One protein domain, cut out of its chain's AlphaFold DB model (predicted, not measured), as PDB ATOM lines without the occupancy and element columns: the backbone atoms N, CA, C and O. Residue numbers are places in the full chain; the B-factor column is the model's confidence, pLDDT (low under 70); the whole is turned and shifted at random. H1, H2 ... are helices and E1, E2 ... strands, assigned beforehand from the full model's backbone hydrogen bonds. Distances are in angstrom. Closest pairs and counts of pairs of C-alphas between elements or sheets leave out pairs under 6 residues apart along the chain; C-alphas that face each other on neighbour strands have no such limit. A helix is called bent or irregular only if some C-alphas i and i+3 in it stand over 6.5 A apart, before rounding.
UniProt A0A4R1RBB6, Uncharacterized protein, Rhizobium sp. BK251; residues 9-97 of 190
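Overview. This is residues 9 to 97 of the 190 residues of an uncharacterized protein of Rhizobium sp. BK251 (UniProt A0A4R1RBB6). Two helices, H1 and H3, meet near their first residues and spread as a V, while a bent lone strand, E1, leads from H1 to a separate helix, H2. A long loop leads back from H2 to H3. The 89 printed residues hold H1, E1, H2, H3 in that order, mostly helix; the whole is compact, with radius of gyration of the C-alphas 13.4 A and spans of 41 by 33 by 23 A.

Arrangement. H1, residues 24 to 40, touches H3, residues 78 to 89, the same way at a steep tilt of 56 degrees; the closest C-alphas, of Pro 24 and Val 81, are 4.4 A apart. E1, residues 46 to 53, bends by 52 degrees at residue 50 and pairs with no named strand. H2, residues 54 to 65, is apart from H1 and H3. Every O i to N i+4 pair is within hydrogen-bond range in H1, H2 and H3.

Along the chain. H1 spans 24.5 A from C-alpha 24 at (9.747, -37.422, -5.275); E1 spans 21.3 A. H3 ends at C-alpha 89, (11.500, -37.129, 8.987).

Size, cuts and confidence. The printed part has no cut. The link H2 to H3 is long. Residues 16 to 20 have pLDDT under 70.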
ATOM      1  N   PHE A   9      20.536 -49.528  -4.554       97.00
ATOM      2  CA  PHE A   9      19.178 -49.122  -4.218       97.00
ATOM      3  C   PHE A   9      18.495 -48.460  -5.423       97.00
ATOM      4  O   PHE A   9      18.668 -47.258  -5.645       97.00
ATOM      5  N   PRO A  10      17.764 -49.245  -6.238       94.50
ATOM      6  CA  PRO A  10      17.003 -48.726  -7.367       94.50
ATOM      7  C   PRO A  10      15.808 -47.884  -6.909       94.50
ATOM      8  O   PRO A  10      14.936 -48.367  -6.194       94.50
ATOM      9  N   LEU A  11      15.759 -46.645  -7.380       92.56
ATOM     10  CA  LEU A  11      14.666 -45.694  -7.217       92.56
ATOM     11  C   LEU A  11      14.334 -45.135  -8.598       92.56
ATOM     12  O   LEU A  11      14.973 -44.197  -9.085       92.56
ATOM     13  N   ASN A  12      13.360 -45.756  -9.260       88.56
ATOM     14  CA  ASN A  12      12.919 -45.316 -10.577       88.56
ATOM     15  C   ASN A  12      11.964 -44.134 -10.428       88.56
ATOM     16  O   ASN A  12      10.972 -44.227  -9.705       88.56
ATOM     17  N   TYR A  13      12.240 -43.043 -11.134       81.44
ATOM     18  CA  TYR A  13      11.418 -41.837 -11.069       81.44
ATOM     19  C   TYR A  13      10.429 -41.766 -12.226       81.44
ATOM     20  O   TYR A  13      10.665 -42.286 -13.320       81.44
ATOM     21  N   GLN A  14       9.320 -41.082 -11.979       80.00
ATOM     22  CA  GLN A  14       8.327 -40.786 -12.994       80.00
ATOM     23  C   GLN A  14       8.866 -39.744 -13.994       80.00
ATOM     24  O   GLN A  14       9.238 -38.644 -13.592       80.00
ATOM     25  N   VAL A  15       8.920 -40.072 -15.293       70.62
ATOM     26  CA  VAL A  15       9.343 -39.114 -16.340       70.62
ATOM     27  C   VAL A  15       8.165 -38.241 -16.792       70.62
ATOM     28  O   VAL A  15       8.316 -37.036 -16.986       70.62
ATOM     29  N   THR A  16       6.975 -38.827 -16.905       64.19
ATOM     30  CA  THR A  16       5.699 -38.164 -17.202       64.19
ATOM     31  C   THR A  16       4.590 -38.704 -16.301       64.19
ATOM     32  O   THR A  16       4.694 -39.826 -15.821       64.19
ATOM     33  N   LEU A  17       3.492 -37.959 -16.115       58.31
ATOM     34  CA  LEU A  17       2.374 -38.327 -15.217       58.31
ATOM     35  C   LEU A  17       1.754 -39.722 -15.460       58.31
ATOM     36  O   LEU A  17       1.028 -40.210 -14.600       58.31
ATOM     37  N   ASN A  18       2.016 -40.348 -16.612       59.56
ATOM     38  CA  ASN A  18       1.501 -41.671 -16.974       59.56
ATOM     39  C   ASN A  18       2.564 -42.783 -16.918       59.56
ATOM     40  O   ASN A  18       2.245 -43.937 -17.202       59.56
ATOM     41  N   ASP A  19       3.811 -42.461 -16.571       66.31
ATOM     42  CA  ASP A  19       4.859 -43.464 -16.404       66.31
ATOM     43  C   ASP A  19       4.749 -44.113 -15.023       66.31
ATOM     44  O   ASP A  19       4.495 -43.432 -14.030       66.31
ATOM     45  N   GLY A  20       4.986 -45.425 -14.943       69.62
ATOM     46  CA  GLY A  20       4.953 -46.212 -13.700       69.62
ATOM     47  C   GLY A  20       6.135 -45.977 -12.746       69.62
ATOM     48  O   GLY A  20       6.521 -46.897 -12.030       69.62
ATOM     49  N   GLY A  21       6.757 -44.797 -12.791       78.44
ATOM     50  CA  GLY A  21       7.831 -44.391 -11.882       78.44
ATOM     51  C   GLY A  21       7.295 -43.669 -10.645       78.44
ATOM     52  O   GLY A  21       6.124 -43.312 -10.584       78.44
ATOM     53  N   LEU A  22       8.167 -43.440  -9.667       87.44
ATOM     54  CA  LEU A  22       7.808 -42.825  -8.392       87.44
ATOM     55  C   LEU A  22       7.923 -41.296  -8.444       87.44
ATOM     56  O   LEU A  22       8.874 -40.738  -9.008       87.44
ATOM     57  N   THR A  23       6.991 -40.612  -7.790       92.75
ATOM     58  CA  THR A  23       7.101 -39.188  -7.451       92.75
ATOM     59  C   THR A  23       8.245 -38.945  -6.453       92.75
ATOM     60  O   THR A  23       8.747 -39.891  -5.836       92.75
ATOM     61  N   PRO A  24       8.697 -37.691  -6.252       94.19
ATOM     62  CA  PRO A  24       9.747 -37.422  -5.275       94.19
ATOM     63  C   PRO A  24       9.390 -37.827  -3.841       94.19
ATOM     64  O   PRO A  24      10.244 -38.322  -3.108       94.19
ATOM     65  N   ASP A  25       8.126 -37.655  -3.456       95.75
ATOM     66  CA  ASP A  25       7.634 -38.042  -2.135       95.75
ATOM     67  C   ASP A  25       7.588 -39.568  -1.962       95.75
ATOM     68  O   ASP A  25       8.051 -40.088  -0.950       95.75
ATOM     69  N   GLU A  26       7.138 -40.310  -2.977       95.81
ATOM     70  CA  GLU A  26       7.157 -41.778  -2.940       95.81
ATOM     71  C   GLU A  26       8.588 -42.328  -2.868       95.81
ATOM     72  O   GLU A  26       8.860 -43.232  -2.080       95.81
ATOM     73  N   GLN A  27       9.538 -41.743  -3.610       97.00
ATOM     74  CA  GLN A  27      10.957 -42.108  -3.488       97.00
ATOM     75  C   GLN A  27      11.495 -41.837  -2.079       97.00
ATOM     76  O   GLN A  27      12.254 -42.645  -1.543       97.00
ATOM     77  N   ALA A  28      11.095 -40.727  -1.452       97.94
ATOM     78  CA  ALA A  28      11.469 -40.436  -0.073       97.94
ATOM     79  C   ALA A  28      10.912 -41.494   0.892       97.94
ATOM     80  O   ALA A  28      11.650 -41.991   1.742       97.94
ATOM     81  N   VAL A  29       9.649 -41.897   0.734       98.12
ATOM     82  CA  VAL A  29       9.032 -42.959   1.547       98.12
ATOM     83  C   VAL A  29       9.750 -44.302   1.373       98.12
ATOM     84  O   VAL A  29       9.987 -44.985   2.371       98.12
ATOM     85  N   GLU A  30      10.163 -44.668   0.159       98.12
ATOM     86  CA  GLU A  30      10.967 -45.876  -0.093       98.12
ATOM     87  C   GLU A  30      12.319 -45.827   0.639       98.12
ATOM     88  O   GLU A  30      12.706 -46.789   1.310       98.12
ATOM     89  N   ILE A  31      13.016 -44.682   0.600       98.56
ATOM     90  CA  ILE A  31      14.273 -44.478   1.341       98.56
ATOM     91  C   ILE A  31      14.050 -44.641   2.852       98.56
ATOM     92  O   ILE A  31      14.814 -45.345   3.516       98.56
ATOM     93  N   LEU A  32      13.012 -44.009   3.408       98.69
ATOM     94  CA  LEU A  32      12.698 -44.072   4.841       98.69
ATOM     95  C   LEU A  32      12.323 -45.488   5.279       98.69
ATOM     96  O   LEU A  32      12.802 -45.970   6.308       98.69
ATOM     97  N   THR A  33      11.508 -46.171   4.478       98.44
ATOM     98  CA  THR A  33      11.077 -47.550   4.725       98.44
ATOM     99  C   THR A  33      12.276 -48.487   4.729       98.44
ATOM    100  O   THR A  33      12.474 -49.227   5.699       98.44
ATOM    101  N   LYS A  34      13.138 -48.399   3.708       98.25
ATOM    102  CA  LYS A  34      14.357 -49.208   3.652       98.25
ATOM    103  C   LYS A  34      15.322 -48.870   4.787       98.25
ATOM    104  O   LYS A  34      15.935 -49.763   5.369       98.25
ATOM    105  N   GLY A  35      15.438 -47.591   5.137       98.12
ATOM    106  CA  GLY A  35      16.234 -47.141   6.272       98.12
ATOM    107  C   GLY A  35      15.765 -47.759   7.587       98.12
ATOM    108  O   GLY A  35      16.584 -48.297   8.331       98.12
ATOM    109  N   ARG A  36      14.454 -47.764   7.852       98.38
ATOM    110  CA  ARG A  36      13.886 -48.415   9.038       98.38
ATOM    111  C   ARG A  36      14.168 -49.915   9.054       98.38
ATOM    112  O   ARG A  36      14.621 -50.416  10.078       98.38
ATOM    113  N   GLU A  37      13.956 -50.609   7.936       97.62
ATOM    114  CA  GLU A  37      14.247 -52.046   7.805       97.62
ATOM    115  C   GLU A  37      15.697 -52.364   8.207       97.62
ATOM    116  O   GLU A  37      15.946 -53.257   9.017       97.62
ATOM    117  N   LEU A  38      16.659 -51.593   7.695       97.06
ATOM    118  CA  LEU A  38      18.082 -51.788   7.978       97.06
ATOM    119  C   LEU A  38      18.437 -51.457   9.435       97.06
ATOM    120  O   LEU A  38      19.191 -52.197  10.067       97.06
ATOM    121  N   LEU A  39      17.868 -50.397  10.010       96.75
ATOM    122  CA  LEU A  39      18.056 -50.097  11.433       96.75
ATOM    123  C   LEU A  39      17.496 -51.221  12.320       96.75
ATOM    124  O   LEU A  39      18.148 -51.633  13.278       96.75
ATOM    125  N   THR A  40      16.326 -51.773  11.981       96.31
ATOM    126  CA  THR A  40      15.747 -52.941  12.668       96.31
ATOM    127  C   THR A  40      16.614 -54.191  12.510       96.31
ATOM    128  O   THR A  40      16.735 -54.969  13.453       96.31
ATOM    129  N   ALA A  41      17.274 -54.362  11.361       94.19
ATOM    130  CA  ALA A  41      18.236 -55.439  11.126       94.19
ATOM    131  C   ALA A  41      19.560 -55.278  11.907       94.19
ATOM    132  O   ALA A  41      20.412 -56.163  11.856       94.19
ATOM    133  N   GLY A  42      19.736 -54.176  12.644       94.81
ATOM    134  CA  GLY A  42      20.862 -53.962  13.555       94.81
ATOM    135  C   GLY A  42      21.962 -53.048  13.018       94.81
ATOM    136  O   GLY A  42      22.986 -52.892  13.687       94.81
ATOM    137  N   PHE A  43      21.775 -52.415  11.855       96.44
ATOM    138  CA  PHE A  43      22.694 -51.366  11.416       96.44
ATOM    139  C   PHE A  43      22.586 -50.155  12.370       96.44
ATOM    140  O   PHE A  43      21.479 -49.708  12.666       96.44
ATOM    141  N   PRO A  44      23.704 -49.588  12.863       97.00
ATOM    142  CA  PRO A  44      23.693 -48.441  13.777       97.00
ATOM    143  C   PRO A  44      23.259 -47.129  13.105       97.00
ATOM    144  O   PRO A  44      22.910 -46.169  13.790       97.00
ATOM    145  N   GLY A  45      23.296 -47.080  11.775       98.19
ATOM    146  CA  GLY A  45      22.882 -45.940  10.975       98.19
ATOM    147  C   GLY A  45      22.763 -46.310   9.501       98.19
ATOM    148  O   GLY A  45      23.326 -47.312   9.050       98.19
ATOM    149  N   VAL A  46      22.022 -45.498   8.759       98.56
ATOM    150  CA  VAL A  46      21.786 -45.647   7.325       98.56
ATOM    151  C   VAL A  46      22.010 -44.300   6.641       98.56
ATOM    152  O   VAL A  46      21.690 -43.252   7.206       98.56
ATOM    153  N   ALA A  47      22.543 -44.293   5.424       98.56
ATOM    154  CA  ALA A  47      22.544 -43.093   4.600       98.56
ATOM    155  C   ALA A  47      22.264 -43.379   3.124       98.56
ATOM    156  O   ALA A  47      22.632 -44.437   2.631       98.56
ATOM    157  N   ILE A  48      21.641 -42.435   2.419       98.69
ATOM    158  CA  ILE A  48      21.426 -42.476   0.962       98.69
ATOM    159  C   ILE A  48      22.410 -41.536   0.268       98.69
ATOM    160  O   ILE A  48      22.557 -40.387   0.689       98.69
ATOM    161  N   ILE A  49      23.105 -42.007  -0.772       98.12
ATOM    162  CA  ILE A  49      23.966 -41.121  -1.569       98.12
ATOM    163  C   ILE A  49      23.131 -40.177  -2.437       98.12
ATOM    164  O   ILE A  49      22.103 -40.574  -2.972       98.12
ATOM    165  N   TYR A  50      23.588 -38.938  -2.596       93.69
ATOM    166  CA  TYR A  50      22.858 -37.878  -3.298       93.69
ATOM    167  C   TYR A  50      23.819 -36.985  -4.091       93.69
ATOM    168  O   TYR A  50      24.877 -36.622  -3.578       93.69
ATOM    169  N   SER A  51      23.461 -36.609  -5.324       93.62
ATOM    170  CA  SER A  51      24.230 -35.648  -6.125       93.62
ATOM    171  C   SER A  51      23.957 -34.216  -5.661       93.62
ATOM    172  O   SER A  51      22.914 -33.649  -5.982       93.62
ATOM    173  N   ALA A  52      24.908 -33.613  -4.950       93.38
ATOM    174  CA  ALA A  52      24.764 -32.308  -4.311       93.38
ATOM    175  C   ALA A  52      25.598 -31.212  -4.990       93.38
ATOM    176  O   ALA A  52      26.665 -31.470  -5.550       93.38
ATOM    177  N   ASN A  53      25.169 -29.956  -4.852       92.12
ATOM    178  CA  ASN A  53      26.108 -28.836  -4.955       92.12
ATOM    179  C   ASN A  53      26.888 -28.657  -3.638       92.12
ATOM    180  O   ASN A  53      26.486 -29.165  -2.590       92.12
ATOM    181  N   GLU A  54      28.011 -27.935  -3.679       92.56
ATOM    182  CA  GLU A  54      28.890 -27.799  -2.508       92.56
ATOM    183  C   GLU A  54      28.207 -27.105  -1.319       92.56
ATOM    184  O   GLU A  54      28.433 -27.482  -0.169       92.56
ATOM    185  N   GLY A  55      27.322 -26.137  -1.583       94.38
ATOM    186  CA  GLY A  55      26.513 -25.477  -0.555       94.38
ATOM    187  C   GLY A  55      25.644 -26.463   0.225       94.38
ATOM    188  O   GLY A  55      25.747 -26.533   1.447       94.38
ATOM    189  N   GLN A  56      24.881 -27.300  -0.481       95.25
ATOM    190  CA  GLN A  56      24.059 -28.356   0.116       95.25
ATOM    191  C   GLN A  56      24.907 -29.347   0.922       95.25
ATOM    192  O   GLN A  56      24.523 -29.726   2.030       95.25
ATOM    193  N   THR A  57      26.078 -29.744   0.405       96.25
ATOM    194  CA  THR A  57      27.017 -30.594   1.152       96.25
ATOM    195  C   THR A  57      27.412 -29.934   2.473       96.25
ATOM    196  O   THR A  57      27.325 -30.572   3.525       96.25
ATOM    197  N   ARG A  58      27.815 -28.657   2.456       96.88
ATOM    198  CA  ARG A  58      28.208 -27.929   3.673       96.88
ATOM    199  C   ARG A  58      27.063 -27.802   4.671       96.88
ATOM    200  O   ARG A  58      27.288 -28.033   5.858       96.88
ATOM    201  N   ASP A  59      25.864 -27.467   4.208       97.94
ATOM    202  CA  ASP A  59      24.702 -27.269   5.076       97.94
ATOM    203  C   ASP A  59      24.290 -28.573   5.769       97.94
ATOM    204  O   ASP A  59      24.116 -28.589   6.991       97.94
ATOM    205  N   LEU A  60      24.272 -29.693   5.035       97.81
ATOM    206  CA  LEU A  60      24.052 -31.026   5.608       97.81
ATOM    207  C   LEU A  60      25.115 -31.377   6.657       97.81
ATOM    208  O   LEU A  60      24.787 -31.824   7.756       97.81
ATOM    209  N   MET A  61      26.399 -31.162   6.351       96.88
ATOM    210  CA  MET A  61      27.476 -31.490   7.294       96.88
ATOM    211  C   MET A  61      27.407 -30.629   8.557       96.88
ATOM    212  O   MET A  61      27.584 -31.140   9.667       96.88
ATOM    213  N   LYS A  62      27.096 -29.338   8.407       97.88
ATOM    214  CA  LYS A  62      26.894 -28.418   9.525       97.88
ATOM    215  C   LYS A  62      25.728 -28.873  10.403       97.88
ATOM    216  O   LYS A  62      25.905 -28.972  11.617       97.88
ATOM    217  N   ALA A  63      24.586 -29.209   9.806       98.06
ATOM    218  CA  ALA A  63      23.416 -29.701  10.527       98.06
ATOM    219  C   ALA A  63      23.744 -30.959  11.341       98.06
ATOM    220  O   ALA A  63      23.549 -30.985  12.558       98.06
ATOM    221  N   TYR A  64      24.361 -31.962  10.711       97.31
ATOM    222  CA  TYR A  64      24.694 -33.212  11.391       97.31
ATOM    223  C   TYR A  64      25.689 -33.031  12.532       97.31
ATOM    224  O   TYR A  64      25.543 -33.687  13.565       97.31
ATOM    225  N   SER A  65      26.667 -32.133  12.384       97.00
ATOM    226  CA  SER A  65      27.605 -31.815  13.467       97.00
ATOM    227  C   SER A  65      26.922 -31.144  14.668       97.00
ATOM    228  O   SER A  65      27.370 -31.308  15.799       97.00
ATOM    229  N   ALA A  66      25.808 -30.445  14.431       97.44
ATOM    230  CA  ALA A  66      24.988 -29.805  15.452       97.44
ATOM    231  C   ALA A  66      23.884 -30.719  16.023       97.44
ATOM    232  O   ALA A  66      23.086 -30.263  16.837       97.44
ATOM    233  N   GLY A  67      23.803 -31.991  15.606       97.44
ATOM    234  CA  GLY A  67      22.720 -32.889  16.030       97.44
ATOM    235  C   GLY A  67      21.376 -32.631  15.334       97.44
ATOM    236  O   GLY A  67      20.350 -33.111  15.804       97.44
ATOM    237  N   ILE A  68      21.374 -31.879  14.231       97.88
ATOM    238  CA  ILE A  68      20.183 -31.487  13.469       97.88
ATOM    239  C   ILE A  68      20.067 -32.388  12.236       97.88
ATOM    240  O   ILE A  68      21.039 -32.563  11.505       97.88
ATOM    241  N   TYR A  69      18.885 -32.962  11.998       95.81
ATOM    242  CA  TYR A  69      18.673 -33.911  10.896       95.81
ATOM    243  C   TYR A  69      18.403 -33.240   9.540       95.81
ATOM    244  O   TYR A  69      18.546 -33.905   8.517       95.81
ATOM    245  N   THR A  70      18.042 -31.954   9.529       96.44
ATOM    246  CA  THR A  70      17.753 -31.180   8.316       96.44
ATOM    247  C   THR A  70      18.929 -30.295   7.903       96.44
ATOM    248  O   THR A  70      19.398 -29.454   8.668       96.44
ATOM    249  N   GLY A  71      19.379 -30.453   6.661       93.69
ATOM    250  CA  GLY A  71      20.230 -29.503   5.947       93.69
ATOM    251  C   GLY A  71      19.438 -28.459   5.153       93.69
ATOM    252  O   GLY A  71      20.054 -27.549   4.609       93.69
ATOM    253  N   ASN A  72      18.101 -28.562   5.106       94.31
ATOM    254  CA  ASN A  72      17.205 -27.746   4.277       94.31
ATOM    255  C   ASN A  72      17.534 -27.885   2.787       94.31
ATOM    256  O   ASN A  72      17.703 -26.895   2.069       94.31
ATOM    257  N   VAL A  73      17.659 -29.130   2.326       92.56
ATOM    258  CA  VAL A  73      17.934 -29.404   0.916       92.56
ATOM    259  C   VAL A  73      16.762 -28.894   0.079       92.56
ATOM    260  O   VAL A  73      15.606 -29.188   0.354       92.56
ATOM    261  N   GLY A  74      17.068 -28.122  -0.961       89.44
ATOM    262  CA  GLY A  74      16.094 -27.635  -1.931       89.44
ATOM    263  C   GLY A  74      16.673 -27.656  -3.340       89.44
ATOM    264  O   GLY A  74      17.892 -27.588  -3.521       89.44
ATOM    265  N   GLY A  75      15.808 -27.771  -4.344       88.88
ATOM    266  CA  GLY A  75      16.196 -27.850  -5.751       88.88
ATOM    267  C   GLY A  75      15.185 -28.648  -6.567       88.88
ATOM    268  O   GLY A  75      14.021 -28.717  -6.195       88.88
ATOM    269  N   ALA A  76      15.647 -29.246  -7.667       87.75
ATOM    270  CA  ALA A  76      14.857 -30.103  -8.553       87.75
ATOM    271  C   ALA A  76      15.403 -31.545  -8.573       87.75
ATOM    272  O   ALA A  76      16.563 -31.783  -8.215       87.75
ATOM    273  N   ASN A  77      14.607 -32.489  -9.075       88.31
ATOM    274  CA  ASN A  77      14.967 -33.896  -9.263       88.31
ATOM    275  C   ASN A  77      15.326 -34.571  -7.924       88.31
ATOM    276  O   ASN A  77      14.510 -34.609  -7.009       88.31
ATOM    277  N   GLN A  78      16.555 -35.076  -7.759       92.31
ATOM    278  CA  GLN A  78      16.975 -35.709  -6.504       92.31
ATOM    279  C   GLN A  78      16.874 -34.766  -5.296       92.31
ATOM    280  O   GLN A  78      16.587 -35.226  -4.195       92.31
ATOM    281  N   ALA A  79      17.065 -33.457  -5.488       93.88
ATOM    282  CA  ALA A  79      16.941 -32.494  -4.398       93.88
ATOM    283  C   ALA A  79      15.500 -32.419  -3.860       93.88
ATOM    284  O   ALA A  79      15.322 -32.222  -2.662       93.88
ATOM    285  N   GLU A  80      14.485 -32.634  -4.708       95.00
ATOM    286  CA  GLU A  80      13.075 -32.693  -4.283       95.00
ATOM    287  C   GLU A  80      12.810 -33.930  -3.425       95.00
ATOM    288  O   GLU A  80      12.107 -33.842  -2.424       95.00
ATOM    289  N   VAL A  81      13.428 -35.064  -3.762       96.69
ATOM    290  CA  VAL A  81      13.347 -36.290  -2.951       96.69
ATOM    291  C   VAL A  81      13.989 -36.072  -1.583       96.69
ATOM    292  O   VAL A  81      13.430 -36.466  -0.565       96.69
ATOM    293  N   MET A  82      15.158 -35.426  -1.535       97.88
ATOM    294  CA  MET A  82      15.844 -35.132  -0.273       97.88
ATOM    295  C   MET A  82      15.049 -34.142   0.587       97.88
ATOM    296  O   MET A  82      14.924 -34.351   1.791       97.88
ATOM    297  N   ALA A  83      14.452 -33.117  -0.024       97.88
ATOM    298  CA  ALA A  83      13.559 -32.180   0.658       97.88
ATOM    299  C   ALA A  83      12.312 -32.883   1.223       97.88
ATOM    300  O   ALA A  83      11.919 -32.647   2.370       97.88
ATOM    301  N   ALA A  84      11.706 -33.783   0.439       98.06
ATOM    302  CA  ALA A  84      10.578 -34.595   0.879       98.06
ATOM    303  C   ALA A  84      10.990 -35.515   2.036       98.06
ATOM    304  O   ALA A  84      10.311 -35.558   3.054       98.06
ATOM    305  N   MET A  85      12.149 -36.169   1.943       98.25
ATOM    306  CA  MET A  85      12.697 -37.002   3.014       98.25
ATOM    307  C   MET A  85      12.904 -36.210   4.313       98.25
ATOM    308  O   MET A  85      12.480 -36.670   5.371       98.25
ATOM    309  N   GLU A  86      13.506 -35.018   4.256       98.12
ATOM    310  CA  GLU A  86      13.652 -34.134   5.421       98.12
ATOM    311  C   GLU A  86      12.292 -33.722   6.003       98.12
ATOM    312  O   GLU A  86      12.107 -33.774   7.217       98.12
ATOM    313  N   THR A  87      11.317 -33.389   5.153       98.12
ATOM    314  CA  THR A  87       9.948 -33.063   5.587       98.12
ATOM    315  C   THR A  87       9.303 -34.238   6.321       98.12
ATOM    316  O   THR A  87       8.821 -34.086   7.445       98.12
ATOM    317  N   ARG A  88       9.354 -35.434   5.723       98.19
ATOM    318  CA  ARG A  88       8.794 -36.666   6.284       98.19
ATOM    319  C   ARG A  88       9.461 -37.058   7.598       98.19
ATOM    320  O   ARG A  88       8.765 -37.463   8.519       98.19
ATOM    321  N   LEU A  89      10.779 -36.888   7.730       97.88
ATOM    322  CA  LEU A  89      11.500 -37.129   8.987       97.88
ATOM    323  C   LEU A  89      10.988 -36.259  10.146       97.88
ATOM    324  O   LEU A  89      11.159 -36.646  11.302       97.88
ATOM    325  N   GLY A  90      10.371 -35.109   9.865       97.12
ATOM    326  CA  GLY A  90       9.709 -34.267  10.863       97.12
ATOM    327  C   GLY A  90       8.344 -34.785  11.329       97.12
ATOM    328  O   GLY A  90       7.833 -34.318  12.346       97.12
ATOM    329  N   GLU A  91       7.753 -35.747  10.621       98.12
ATOM    330  CA  GLU A  91       6.457 -36.327  10.965       98.12
ATOM    331  C   GLU A  91       6.588 -37.369  12.095       98.12
ATOM    332  O   GLU A  91       7.567 -38.125  12.138       98.12
ATOM    333  N   PRO A  92       5.571 -37.514  12.971       98.12
ATOM    334  CA  PRO A  92       5.591 -38.506  14.050       98.12
ATOM    335  C   PRO A  92       5.844 -39.943  13.577       98.12
ATOM    336  O   PRO A  92       6.432 -40.740  14.303       98.12
ATOM    337  N   ALA A  93       5.421 -40.275  12.353       97.75
ATOM    338  CA  ALA A  93       5.577 -41.605  11.776       97.75
ATOM    339  C   ALA A  93       7.031 -41.973  11.438       97.75
ATOM    340  O   ALA A  93       7.294 -43.156  11.228       97.75
ATOM    341  N   TRP A  94       7.954 -41.006  11.372       98.25
ATOM    342  CA  TRP A  94       9.348 -41.202  10.939       98.25
ATOM    343  C   TRP A  94      10.386 -40.588  11.887       98.25
ATOM    344  O   TRP A  94      11.589 -40.724  11.662       98.25
ATOM    345  N   GLN A  95       9.940 -39.928  12.957       96.94
ATOM    346  CA  GLN A  95      10.801 -39.202  13.889       96.94
ATOM    347  C   GLN A  95      11.877 -40.087  14.549       96.94
ATOM    348  O   GLN A  95      12.972 -39.615  14.850       96.94
ATOM    349  N   ASP A  96      11.612 -41.382  14.732       96.62
ATOM    350  CA  ASP A  96      12.557 -42.368  15.277       96.62
ATOM    351  C   ASP A  96      13.814 -42.577  14.414       96.62
ATOM    352  O   ASP A  96      14.836 -43.065  14.924       96.62
ATOM    353  N   LEU A  97      13.736 -42.197  13.132       98.44
ATOM    354  CA  LEU A  97      14.815 -42.274  12.149       98.44
ATOM    355  C   LEU A  97      15.716 -41.033  12.150       98.44
ATOM    356  O   LEU A  97      16.812 -41.090  11.586       98.44
TER     357      LEU A  97